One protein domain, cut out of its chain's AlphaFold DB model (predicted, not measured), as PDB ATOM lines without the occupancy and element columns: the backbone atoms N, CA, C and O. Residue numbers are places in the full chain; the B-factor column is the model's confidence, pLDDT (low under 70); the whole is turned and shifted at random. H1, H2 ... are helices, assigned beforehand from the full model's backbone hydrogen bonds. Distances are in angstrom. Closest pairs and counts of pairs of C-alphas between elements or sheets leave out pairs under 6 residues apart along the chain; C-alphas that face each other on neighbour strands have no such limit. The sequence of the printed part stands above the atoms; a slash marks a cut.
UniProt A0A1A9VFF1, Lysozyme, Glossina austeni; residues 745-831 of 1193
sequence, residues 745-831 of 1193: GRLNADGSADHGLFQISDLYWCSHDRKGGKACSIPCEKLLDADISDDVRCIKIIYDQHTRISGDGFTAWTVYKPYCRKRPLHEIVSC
ATOM      1  N   GLY A 745      48.634  -9.250   6.088       60.50
ATOM      2  CA  GLY A 745      48.945  -9.707   7.430       60.50
ATOM      3  C   GLY A 745      49.899  -8.781   8.174       60.50
ATOM      4  O   GLY A 745      50.507  -7.857   7.625       60.50
ATOM      5  N   ARG A 746      50.053  -9.042   9.472       55.94
ATOM      6  CA  ARG A 746      51.092  -8.389  10.274       55.94
ATOM      7  C   ARG A 746      52.468  -8.846   9.787       55.94
ATOM      8  O   ARG A 746      52.640 -10.009   9.447       55.94
ATOM      9  N   LEU A 747      53.449  -7.942   9.820       54.25
ATOM     10  CA  LEU A 747      54.841  -8.303   9.548       54.25
ATOM     11  C   LEU A 747      55.300  -9.384  10.535       54.25
ATOM     12  O   LEU A 747      55.284  -9.175  11.753       54.25
ATOM     13  N   ASN A 748      55.718 -10.522   9.992       61.50
ATOM     14  CA  ASN A 748      56.297 -11.636  10.725       61.50
ATOM     15  C   ASN A 748      57.641 -11.246  11.355       61.50
ATOM     16  O   ASN A 748      58.272 -10.251  10.993       61.50
ATOM     17  N   ALA A 749      58.122 -12.060  12.298       58.75
ATOM     18  CA  ALA A 749      59.355 -11.784  13.044       58.75
ATOM     19  C   ALA A 749      60.639 -11.760  12.177       58.75
ATOM     20  O   ALA A 749      61.678 -11.285  12.635       58.75
ATOM     21  N   ASP A 750      60.571 -12.256  10.940       57.25
ATOM     22  CA  ASP A 750      61.627 -12.192   9.920       57.25
ATOM     23  C   ASP A 750      61.468 -11.023   8.925       57.25
ATOM     24  O   ASP A 750      62.346 -10.809   8.086       57.25
ATOM     25  N   GLY A 751      60.392 -10.238   9.042       61.47
ATOM     26  CA  GLY A 751      60.085  -9.092   8.188       61.47
ATOM     27  C   GLY A 751      59.264  -9.407   6.933       61.47
ATOM     28  O   GLY A 751      59.074  -8.499   6.129       61.47
ATOM     29  N   SER A 752      58.785 -10.643   6.756       69.44
ATOM     30  CA  SER A 752      57.824 -10.991   5.698       69.44
ATOM     31  C   SER A 752      56.390 -10.570   6.031       69.44
ATOM     32  O   SER A 752      56.042 -10.427   7.203       69.44
ATOM     33  N   ALA A 753      55.545 -10.401   5.015       71.44
ATOM     34  CA  ALA A 753      54.103 -10.222   5.148       71.44
ATOM     35  C   ALA A 753      53.319 -11.313   4.402       71.44
ATOM     36  O   ALA A 753      53.719 -11.821   3.347       71.44
ATOM     37  N   ASP A 754      52.154 -11.649   4.945       80.12
ATOM     38  CA  ASP A 754      51.251 -12.647   4.382       80.12
ATOM     39  C   ASP A 754      50.088 -11.958   3.651       80.12
ATOM     40  O   ASP A 754      49.605 -10.908   4.073       80.12
ATOM     41  N   HIS A 755      49.684 -12.493   2.499       80.00
ATOM     42  CA  HIS A 755      48.877 -11.760   1.522       80.00
ATOM     43  C   HIS A 755      47.604 -12.506   1.110       80.00
ATOM     44  O   HIS A 755      47.615 -13.716   0.873       80.00
ATOM     45  N   GLY A 756      46.516 -11.758   0.962       72.50
ATOM     46  CA  GLY A 756      45.282 -12.214   0.336       72.50
ATOM     47  C   GLY A 756      44.349 -13.024   1.227       72.50
ATOM     48  O   GLY A 756      44.573 -13.194   2.431       72.50
ATOM     49  N   LEU A 757      43.302 -13.575   0.607       72.38
ATOM     50  CA  LEU A 757      42.226 -14.310   1.285       72.38
ATOM     51  C   LEU A 757      42.745 -15.490   2.130       72.38
ATOM     52  O   LEU A 757      42.134 -15.846   3.136       72.38
ATOM     53  N   PHE A 758      43.881 -16.071   1.743       73.62
ATOM     54  CA  PHE A 758      44.478 -17.255   2.371       73.62
ATOM     55  C   PHE A 758      45.796 -16.980   3.117       73.62
ATOM     56  O   PHE A 758      46.475 -17.945   3.478       73.62
ATOM     57  N   GLN A 759      46.161 -15.701   3.307       77.31
ATOM     58  CA  GLN A 759      47.413 -15.232   3.929       77.31
ATOM     59  C   GLN A 759      48.645 -16.012   3.439       77.31
ATOM     60  O   GLN A 759      49.322 -16.751   4.152       77.31
ATOM     61  N   ILE A 760      48.910 -15.860   2.147       77.75
ATOM     62  CA  ILE A 760      50.011 -16.485   1.425       77.75
ATOM     63  C   ILE A 760      51.280 -15.658   1.639       77.75
ATOM     64  O   ILE A 760      51.347 -14.494   1.251       77.75
ATOM     65  N   SER A 761      52.305 -16.272   2.229       81.06
ATOM     66  CA  SER A 761      53.528 -15.558   2.604       81.06
ATOM     67  C   SER A 761      54.364 -15.064   1.425       81.06
ATOM     68  O   SER A 761      54.780 -15.858   0.563       81.06
ATOM     69  N   ASP A 762      54.725 -13.777   1.455       81.19
ATOM     70  CA  ASP A 762      55.725 -13.198   0.557       81.19
ATOM     71  C   ASP A 762      57.104 -13.835   0.741       81.19
ATOM     72  O   ASP A 762      57.941 -13.729  -0.152       81.19
ATOM     73  N   LEU A 763      57.362 -14.542   1.851       79.19
ATOM     74  CA  LEU A 763      58.680 -15.095   2.142       79.19
ATOM     75  C   LEU A 763      59.039 -16.249   1.202       79.19
ATOM     76  O   LEU A 763      60.202 -16.374   0.800       79.19
ATOM     77  N   TYR A 764      58.041 -17.044   0.807       75.56
ATOM     78  CA  TYR A 764      58.227 -18.308   0.088       75.56
ATOM     79  C   TYR A 764      57.342 -18.488  -1.154       75.56
ATOM     80  O   TYR A 764      57.724 -19.262  -2.037       75.56
ATOM     81  N   TRP A 765      56.203 -17.794  -1.268       83.12
ATOM     82  CA  TRP A 765      55.154 -18.156  -2.233       83.12
ATOM     83  C   TRP A 765      54.896 -17.097  -3.314       83.12
ATOM     84  O   TRP A 765      54.992 -17.438  -4.495       83.12
ATOM     85  N   CYS A 766      54.656 -15.834  -2.949       85.69
ATOM     86  CA  CYS A 766      54.559 -14.702  -3.889       85.69
ATOM     87  C   CYS A 766      55.822 -13.810  -3.845       85.69
ATOM     88  O   CYS A 766      56.712 -14.030  -3.027       85.69
ATOM     89  N   SER A 767      55.944 -12.824  -4.741       85.50
ATOM     90  CA  SER A 767      56.977 -11.770  -4.650       85.50
ATOM     91  C   SER A 767      56.413 -10.411  -5.058       85.50
ATOM     92  O   SER A 767      55.578 -10.358  -5.949       85.50
ATOM     93  N   HIS A 768      56.943  -9.310  -4.523       82.31
ATOM     94  CA  HIS A 768      56.688  -7.949  -5.027       82.31
ATOM     95  C   HIS A 768      57.435  -7.628  -6.347       82.31
ATOM     96  O   HIS A 768      57.362  -6.524  -6.890       82.31
ATOM     97  N   ASP A 769      58.182  -8.590  -6.902       78.06
ATOM     98  CA  ASP A 769      58.735  -8.479  -8.252       78.06
ATOM     99  C   ASP A 769      57.626  -8.418  -9.310       78.06
ATOM    100  O   ASP A 769      56.761  -9.292  -9.370       78.06
ATOM    101  N   ARG A 770      57.774  -7.544 -10.317       62.16
ATOM    102  CA  ARG A 770      56.923  -7.514 -11.535       62.16
ATOM    103  C   ARG A 770      56.959  -8.797 -12.397       62.16
ATOM    104  O   ARG A 770      56.420  -8.815 -13.500       62.16
ATOM    105  N   LYS A 771      57.651  -9.844 -11.938       63.88
ATOM    106  CA  LYS A 771      57.715 -11.194 -12.525       63.88
ATOM    107  C   LYS A 771      57.174 -12.287 -11.581       63.88
ATOM    108  O   LYS A 771      57.265 -13.456 -11.932       63.88
ATOM    109  N   GLY A 772      56.668 -11.926 -10.396       65.50
ATOM    110  CA  GLY A 772      56.041 -12.833  -9.427       65.50
ATOM    111  C   GLY A 772      56.960 -13.868  -8.766       65.50
ATOM    112  O   GLY A 772      56.499 -14.923  -8.347       65.50
ATOM    113  N   GLY A 773      58.271 -13.624  -8.725       59.81
ATOM    114  CA  GLY A 773      59.304 -14.656  -8.567       59.81
ATOM    115  C   GLY A 773      59.484 -15.333  -7.198       59.81
ATOM    116  O   GLY A 773      60.600 -15.312  -6.685       59.81
ATOM    117  N   LYS A 774      58.463 -16.010  -6.652       64.38
ATOM    118  CA  LYS A 774      58.625 -17.123  -5.683       64.38
ATOM    119  C   LYS A 774      57.753 -18.330  -6.072       64.38
ATOM    120  O   LYS A 774      57.396 -18.454  -7.242       64.38
ATOM    121  N   ALA A 775      57.495 -19.288  -5.175       79.06
ATOM    122  CA  ALA A 775      57.065 -20.641  -5.557       79.06
ATOM    123  C   ALA A 775      55.716 -20.740  -6.306       79.06
ATOM    124  O   ALA A 775      55.544 -21.672  -7.090       79.06
ATOM    125  N   CYS A 776      54.795 -19.783  -6.142       83.56
ATOM    126  CA  CYS A 776      53.560 -19.699  -6.935       83.56
ATOM    127  C   CYS A 776      53.718 -18.935  -8.264       83.56
ATOM    128  O   CYS A 776      52.818 -18.978  -9.099       83.56
ATOM    129  N   SER A 777      54.855 -18.264  -8.489       85.50
ATOM    130  CA  SER A 777      55.147 -17.437  -9.673       85.50
ATOM    131  C   SER A 777      54.151 -16.283  -9.920       85.50
ATOM    132  O   SER A 777      53.880 -15.933 -11.069       85.50
ATOM    133  N   ILE A 778      53.620 -15.680  -8.847       84.31
ATOM    134  CA  ILE A 778      52.663 -14.559  -8.884       84.31
ATOM    135  C   ILE A 778      53.165 -13.327  -8.105       84.31
ATOM    136  O   ILE A 778      53.856 -13.485  -7.091       84.31
ATOM    137  N   PRO A 779      52.840 -12.100  -8.562       87.31
ATOM    138  CA  PRO A 779      53.005 -10.886  -7.767       87.31
ATOM    139  C   PRO A 779      52.168 -10.944  -6.480       87.31
ATOM    140  O   PRO A 779      51.030 -11.406  -6.532       87.31
ATOM    141  N   CYS A 780      52.679 -10.473  -5.339       87.44
ATOM    142  CA  CYS A 780      51.898 -10.467  -4.090       87.44
ATOM    143  C   CYS A 780      50.678  -9.530  -4.158       87.44
ATOM    144  O   CYS A 780      49.676  -9.774  -3.499       87.44
ATOM    145  N   GLU A 781      50.722  -8.500  -5.008       84.06
ATOM    146  CA  GLU A 781      49.626  -7.547  -5.213       84.06
ATOM    147  C   GLU A 781      48.416  -8.180  -5.912       84.06
ATOM    148  O   GLU A 781      47.307  -7.664  -5.804       84.06
ATOM    149  N   LYS A 782      48.611  -9.290  -6.637       82.94
ATOM    150  CA  LYS A 782      47.524  -9.989  -7.335       82.94
ATOM    151  C   LYS A 782      46.586 -10.716  -6.374       82.94
ATOM    152  O   LYS A 782      45.392 -10.735  -6.644       82.94
ATOM    153  N   LEU A 783      47.117 -11.185  -5.247       83.88
ATOM    154  CA  LEU A 783      46.370 -11.816  -4.157       83.88
ATOM    155  C   LEU A 783      45.501 -10.830  -3.359       83.88
ATOM    156  O   LEU A 783      44.789 -11.249  -2.457       83.88
ATOM    157  N   LEU A 784      45.600  -9.523  -3.632       80.56
ATOM    158  CA  LEU A 784      44.903  -8.466  -2.889       80.56
ATOM    159  C   LEU A 784      43.687  -7.884  -3.629       80.56
ATOM    160  O   LEU A 784      43.070  -6.947  -3.122       80.56
ATOM    161  N   ASP A 785      43.352  -8.386  -4.823       75.19
ATOM    162  CA  ASP A 785      42.151  -7.962  -5.555       75.19
ATOM    163  C   ASP A 785      40.978  -8.949  -5.387       75.19
ATOM    164  O   ASP A 785      40.967  -9.766  -4.469       75.19
ATOM    165  N   ALA A 786      39.908  -8.794  -6.167       66.81
ATOM    166  CA  ALA A 786      38.681  -9.581  -6.011       66.81
ATOM    167  C   ALA A 786      38.650 -10.865  -6.867       66.81
ATOM    168  O   ALA A 786      37.749 -11.688  -6.690       66.81
ATOM    169  N   ASP A 787      39.593 -11.052  -7.799       76.94
ATOM    170  CA  ASP A 787      39.676 -12.243  -8.645       76.94
ATOM    171  C   ASP A 787      40.547 -13.328  -7.998       76.94
ATOM    172  O   ASP A 787      41.716 -13.519  -8.336       76.94
ATOM    173  N   ILE A 788      39.927 -14.118  -7.117       77.81
ATOM    174  CA  ILE A 788      40.554 -15.258  -6.426       77.81
ATOM    175  C   ILE A 788      41.058 -16.381  -7.367       77.81
ATOM    176  O   ILE A 788      41.486 -17.439  -6.902       77.81
ATOM    177  N   SER A 789      41.011 -16.208  -8.693       74.62
ATOM    178  CA  SER A 789      41.518 -17.167  -9.683       74.62
ATOM    179  C   SER A 789      43.032 -17.401  -9.614       74.62
ATOM    180  O   SER A 789      43.499 -18.448 -10.086       74.62
ATOM    181  N   ASP A 790      43.811 -16.460  -9.063       78.25
ATOM    182  CA  ASP A 790      45.244 -16.655  -8.808       78.25
ATOM    183  C   ASP A 790      45.586 -17.018  -7.347       78.25
ATOM    184  O   ASP A 790      46.437 -17.896  -7.162       78.25
ATOM    185  N   ASP A 791      44.806 -16.578  -6.349       85.44
ATOM    186  CA  ASP A 791      44.773 -17.179  -5.000       85.44
ATOM    187  C   ASP A 791      44.562 -18.697  -5.058       85.44
ATOM    188  O   ASP A 791      45.405 -19.475  -4.605       85.44
ATOM    189  N   VAL A 792      43.460 -19.140  -5.677       77.31
ATOM    190  CA  VAL A 792      43.068 -20.557  -5.777       77.31
ATOM    191  C   VAL A 792      44.124 -21.378  -6.528       77.31
ATOM    192  O   VAL A 792      44.322 -22.565  -6.254       77.31
ATOM    193  N   ARG A 793      44.866 -20.745  -7.444       82.12
ATOM    194  CA  ARG A 793      45.999 -21.363  -8.141       82.12
ATOM    195  C   ARG A 793      47.208 -21.525  -7.220       82.12
ATOM    196  O   ARG A 793      47.823 -22.590  -7.227       82.12
ATOM    197  N   CYS A 794      47.528 -20.512  -6.418       80.50
ATOM    198  CA  CYS A 794      48.649 -20.555  -5.488       80.50
ATOM    199  C   CYS A 794      48.401 -21.510  -4.313       80.50
ATOM    200  O   CYS A 794      49.237 -22.377  -4.058       80.50
ATOM    201  N   ILE A 795      47.233 -21.458  -3.661       82.25
ATOM    202  CA  ILE A 795      46.914 -22.381  -2.557       82.25
ATOM    203  C   ILE A 795      46.924 -23.842  -3.004       82.25
ATOM    204  O   ILE A 795      47.283 -24.710  -2.215       82.25
ATOM    205  N   LYS A 796      46.604 -24.134  -4.272       77.00
ATOM    206  CA  LYS A 796      46.721 -25.488  -4.822       77.00
ATOM    207  C   LYS A 796      48.180 -25.940  -4.938       77.00
ATOM    208  O   LYS A 796      48.486 -27.073  -4.578       77.00
ATOM    209  N   ILE A 797      49.088 -25.059  -5.367       80.44
ATOM    210  CA  ILE A 797      50.537 -25.333  -5.399       80.44
ATOM    211  C   ILE A 797      51.071 -25.561  -3.974       80.44
ATOM    212  O   ILE A 797      51.816 -26.516  -3.745       80.44
ATOM    213  N   ILE A 798      50.647 -24.732  -3.013       78.94
ATOM    214  CA  ILE A 798      50.973 -24.866  -1.584       78.94
ATOM    215  C   ILE A 798      50.478 -26.216  -1.042       78.94
ATOM    216  O   ILE A 798      51.258 -26.981  -0.471       78.94
ATOM    217  N   TYR A 799      49.205 -26.540  -1.276       79.25
ATOM    218  CA  TYR A 799      48.556 -27.777  -0.848       79.25
ATOM    219  C   TYR A 799      49.231 -29.022  -1.438       79.25
ATOM    220  O   TYR A 799      49.565 -29.948  -0.697       79.25
ATOM    221  N   ASP A 800      49.485 -29.053  -2.749       80.56
ATOM    222  CA  ASP A 800      50.151 -30.181  -3.411       80.56
ATOM    223  C   ASP A 800      51.580 -30.364  -2.874       80.56
ATOM    224  O   ASP A 800      52.035 -31.491  -2.657       80.56
ATOM    225  N   GLN A 801      52.289 -29.263  -2.604       74.00
ATOM    226  CA  GLN A 801      53.645 -29.309  -2.068       74.00
ATOM    227  C   GLN A 801      53.685 -29.756  -0.600       74.00
ATOM    228  O   GLN A 801      54.528 -30.585  -0.255       74.00
ATOM    229  N   HIS A 802      52.764 -29.301   0.253       72.06
ATOM    230  CA  HIS A 802      52.668 -29.790   1.632       72.06
ATOM    231  C   HIS A 802      52.147 -31.232   1.697       72.06
ATOM    232  O   HIS A 802      52.676 -32.017   2.482       72.06
ATOM    233  N   THR A 803      51.243 -31.650   0.803       81.31
ATOM    234  CA  THR A 803      50.797 -33.054   0.690       81.31
ATOM    235  C   THR A 803      51.977 -33.995   0.438       81.31
ATOM    236  O   THR A 803      52.044 -35.075   1.021       81.31
ATOM    237  N   ARG A 804      52.961 -33.581  -0.375       78.81
ATOM    238  CA  ARG A 804      54.199 -34.351  -0.617       78.81
ATOM    239  C   ARG A 804      55.126 -34.441   0.602       78.81
ATOM    240  O   ARG A 804      55.977 -35.326   0.626       78.81
ATOM    241  N   ILE A 805      54.996 -33.534   1.574       67.50
ATOM    242  CA  ILE A 805      55.871 -33.429   2.754       67.50
ATOM    243  C   ILE A 805      55.241 -34.111   3.980       67.50
ATOM    244  O   ILE A 805      55.924 -34.861   4.672       67.50
ATOM    245  N   SER A 806      53.955 -33.864   4.251       67.44
ATOM    246  CA  SER A 806      53.239 -34.331   5.452       67.44
ATOM    247  C   SER A 806      52.212 -35.439   5.190       67.44
ATOM    248  O   SER A 806      51.744 -36.071   6.136       67.44
ATOM    249  N   GLY A 807      51.830 -35.662   3.926       72.94
ATOM    250  CA  GLY A 807      50.688 -36.497   3.541       72.94
ATOM    251  C   GLY A 807      49.320 -35.804   3.636       72.94
ATOM    252  O   GLY A 807      48.320 -36.423   3.282       72.94
ATOM    253  N   ASP A 808      49.262 -34.549   4.092       75.38
ATOM    254  CA  ASP A 808      48.031 -33.805   4.399       75.38
ATOM    255  C   ASP A 808      48.226 -32.323   4.020       75.38
ATOM    256  O   ASP A 808      48.797 -31.541   4.779       75.38
ATOM    257  N   GLY A 809      47.836 -31.933   2.803       64.44
ATOM    258  CA  GLY A 809      48.204 -30.633   2.223       64.44
ATOM    259  C   GLY A 809      47.699 -29.408   2.977       64.44
ATOM    260  O   GLY A 809      48.339 -28.357   2.936       64.44
ATOM    261  N   PHE A 810      46.607 -29.540   3.734       70.88
ATOM    262  CA  PHE A 810      46.094 -28.444   4.551       70.88
ATOM    263  C   PHE A 810      47.009 -28.108   5.741       70.88
ATOM    264  O   PHE A 810      46.890 -27.022   6.300       70.88
ATOM    265  N   THR A 811      47.989 -28.957   6.088       68.38
ATOM    266  CA  THR A 811      49.008 -28.630   7.107       68.38
ATOM    267  C   THR A 811      49.980 -27.517   6.690       68.38
ATOM    268  O   THR A 811      50.933 -27.253   7.418       68.38
ATOM    269  N   ALA A 812      49.793 -26.886   5.526       61.38
ATOM    270  CA  ALA A 812      50.429 -25.607   5.214       61.38
ATOM    271  C   ALA A 812      49.892 -24.456   6.082       61.38
ATOM    272  O   ALA A 812      50.662 -23.576   6.457       61.38
ATOM    273  N   TRP A 813      48.608 -24.495   6.454       70.00
ATOM    274  CA  TRP A 813      47.985 -23.499   7.324       70.00
ATOM    275  C   TRP A 813      48.029 -23.963   8.779       70.00
ATOM    276  O   TRP A 813      47.572 -25.057   9.123       70.00
ATOM    277  N   THR A 814      48.564 -23.116   9.659       59.91
ATOM    278  CA  THR A 814      48.730 -23.407  11.094       59.91
ATOM    279  C   THR A 814      47.384 -23.684  11.772       59.91
ATOM    280  O   THR A 814      47.272 -24.625  12.561       59.91
ATOM    281  N   VAL A 815      46.345 -22.933  11.388       56.78
ATOM    282  CA  VAL A 815      44.955 -23.046  11.861       56.78
ATOM    283  C   VAL A 815      44.257 -24.358  11.493       56.78
ATOM    284  O   VAL A 815      43.352 -24.785  12.212       56.78
ATOM    285  N   TYR A 816      44.676 -25.044  10.421       56.34
ATOM    286  CA  TYR A 816      43.978 -26.245   9.952       56.34
ATOM    287  C   TYR A 816      43.970 -27.352  11.010       56.34
ATOM    288  O   TYR A 816      42.922 -27.916  11.325       56.34
ATOM    289  N   LYS A 817      45.143 -27.664  11.572       55.78
ATOM    290  CA  LYS A 817      45.325 -28.792  12.493       55.78
ATOM    291  C   LYS A 817      44.496 -28.677  13.789       55.78
ATOM    292  O   LYS A 817      43.929 -29.706  14.157       55.78
ATOM    293  N   PRO A 818      44.431 -27.522  14.487       48.62
ATOM    294  CA  PRO A 818      43.607 -27.368  15.688       48.62
ATOM    295  C   PRO A 818      42.111 -27.130  15.420       48.62
ATOM    296  O   PRO A 818      41.308 -27.580  16.231       48.62
ATOM    297  N   TYR A 819      41.718 -26.452  14.330       55.69
ATOM    298  CA  TYR A 819      40.335 -25.950  14.183       55.69
ATOM    299  C   TYR A 819      39.528 -26.583  13.036       55.69
ATOM    300  O   TYR A 819      38.322 -26.809  13.180       55.69
ATOM    301  N   CYS A 820      40.182 -26.899  11.912       58.19
ATOM    302  CA  CYS A 820      39.510 -27.329  10.677       58.19
ATOM    303  C   CYS A 820      39.620 -28.843  10.405       58.19
ATOM    304  O   CYS A 820      38.871 -29.407   9.605       58.19
ATOM    305  N   ARG A 821      40.564 -29.534  11.049       63.06
ATOM    306  CA  ARG A 821      40.843 -30.953  10.799       63.06
ATOM    307  C   ARG A 821      39.683 -31.839  11.267       63.06
ATOM    308  O   ARG A 821      39.321 -31.821  12.437       63.06
ATOM    309  N   LYS A 822      39.166 -32.673  10.355       55.91
ATOM    310  CA  LYS A 822      37.947 -33.506  10.501       55.91
ATOM    311  C   LYS A 822      36.603 -32.748  10.507       55.91
ATOM    312  O   LYS A 822      35.591 -33.355  10.848       55.91
ATOM    313  N   ARG A 823      36.552 -31.474  10.096       55.81
ATOM    314  CA  ARG A 823      35.277 -30.787   9.806       55.81
ATOM    315  C   ARG A 823      34.551 -31.484   8.634       55.81
ATOM    316  O   ARG A 823      35.198 -31.730   7.613       55.81
ATOM    317  N   PRO A 824      33.262 -31.858   8.758       52.06
ATOM    318  CA  PRO A 824      32.531 -32.559   7.703       52.06
ATOM    319  C   PRO A 824      31.903 -31.596   6.683       52.06
ATOM    320  O   PRO A 824      31.555 -30.464   7.015       52.06
ATOM    321  N   LEU A 825      31.678 -32.096   5.461       47.66
ATOM    322  CA  LEU A 825      31.190 -31.353   4.284       47.66
ATOM    323  C   LEU A 825      29.937 -30.487   4.539       47.66
ATOM    324  O   LEU A 825      29.748 -29.481   3.857       47.66
ATOM    325  N   HIS A 826      29.108 -30.852   5.524       52.09
ATOM    326  CA  HIS A 826      27.833 -30.199   5.835       52.09
ATOM    327  C   HIS A 826      27.925 -28.670   6.015       52.09
ATOM    328  O   HIS A 826      26.969 -27.971   5.692       52.09
ATOM    329  N   GLU A 827      29.081 -28.143   6.444       50.97
ATOM    330  CA  GLU A 827      29.296 -26.707   6.691       50.97
ATOM    331  C   GLU A 827      29.218 -25.858   5.407       50.97
ATOM    332  O   GLU A 827      29.005 -24.652   5.484       50.97
ATOM    333  N   ILE A 828      29.340 -26.485   4.228       51.25
ATOM    334  CA  ILE A 828      29.169 -25.839   2.914       51.25
ATOM    335  C   ILE A 828      28.073 -26.481   2.048       51.25
ATOM    336  O   ILE A 828      27.822 -26.004   0.943       51.25
ATOM    337  N   VAL A 829      27.401 -27.541   2.517       50.91
ATOM    338  CA  VAL A 829      26.347 -28.251   1.759       50.91
ATOM    339  C   VAL A 829      25.190 -27.322   1.393       50.91
ATOM    340  O   VAL A 829      24.738 -27.331   0.251       50.91
ATOM    341  N   SER A 830      24.762 -26.469   2.324       53.41
ATOM    342  CA  SER A 830      23.693 -25.482   2.124       53.41
ATOM    343  C   SER A 830      24.018 -24.409   1.075       53.41
ATOM    344  O   SER A 830      23.103 -23.785   0.540       53.41
ATOM    345  N   CYS A 831      25.296 -24.211   0.739       50.88
ATOM    346  CA  CYS A 831      25.747 -23.245  -0.266       50.88
ATOM    347  C   CYS A 831      25.652 -23.775  -1.709       50.88
ATOM    348  O   CYS A 831      25.879 -23.020  -2.657       50.88
TER     349      CYS A 831
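AT A GLANCE: This is residues 745 to 831 of the 1193 residues of the protein "Lysozyme" of Glossina austeni (UniProt A0A1A9VFF1). With little regular structure, the domain is a stretch of loops, residues 745 to 779, then short H1 and one longer helix, H2, with H3 packed on its far part; residues 822 to 831, including H5, stick out. The 87 printed residues hold five named helices, H1 to H5, and no named strand, 34 residues in all: all helix. It is only just compact, close to loose: radius of gyration of the C-alphas 13.9 A, spans 40 by 28 by 25 A.

HOW THE PARTS SIT: H1, residues 780 to 784, is close to but not clearly touching H2, residues 791 to 806; their closest C-alphas, Leu 783 and Asp 791, are 5.7 A apart. H2 touches H3, residues 809 to 812, with residues 798 to 803 alone; the closest C-alphas, Thr 803 and Gly 809, are 3.9 A apart. H3 and H4, residues 816 to 820, only just touch, only at the corner, with 3 pairs of C-alphas within 8 A, the closest Phe 810 and Tyr 816, 6.2 A. H5, residues 826 to 829, touches no helix. Every O i to N i+4 pair is within hydrogen-bond range in H4, 11 of 12 in H2, 0 of 1 in H1, where 2 of 2 O i to N i+3 pairs are; H3 and H5 are too short.

IN THESE COORDINATES: H1 begins at C-alpha 780 (51.898, -10.467, -4.090). H2 measures 21.8 A. H5 ends at C-alpha 829 (26.347, -28.251, 1.759).

THE WHOLE: The C-alphas farthest apart, Asp 750 and Ser 830, are 40.9 A apart. The printed part has no cut and no long link. Its mean pLDDT is 70.4; 37 residues are under 70, among them 814 to 831.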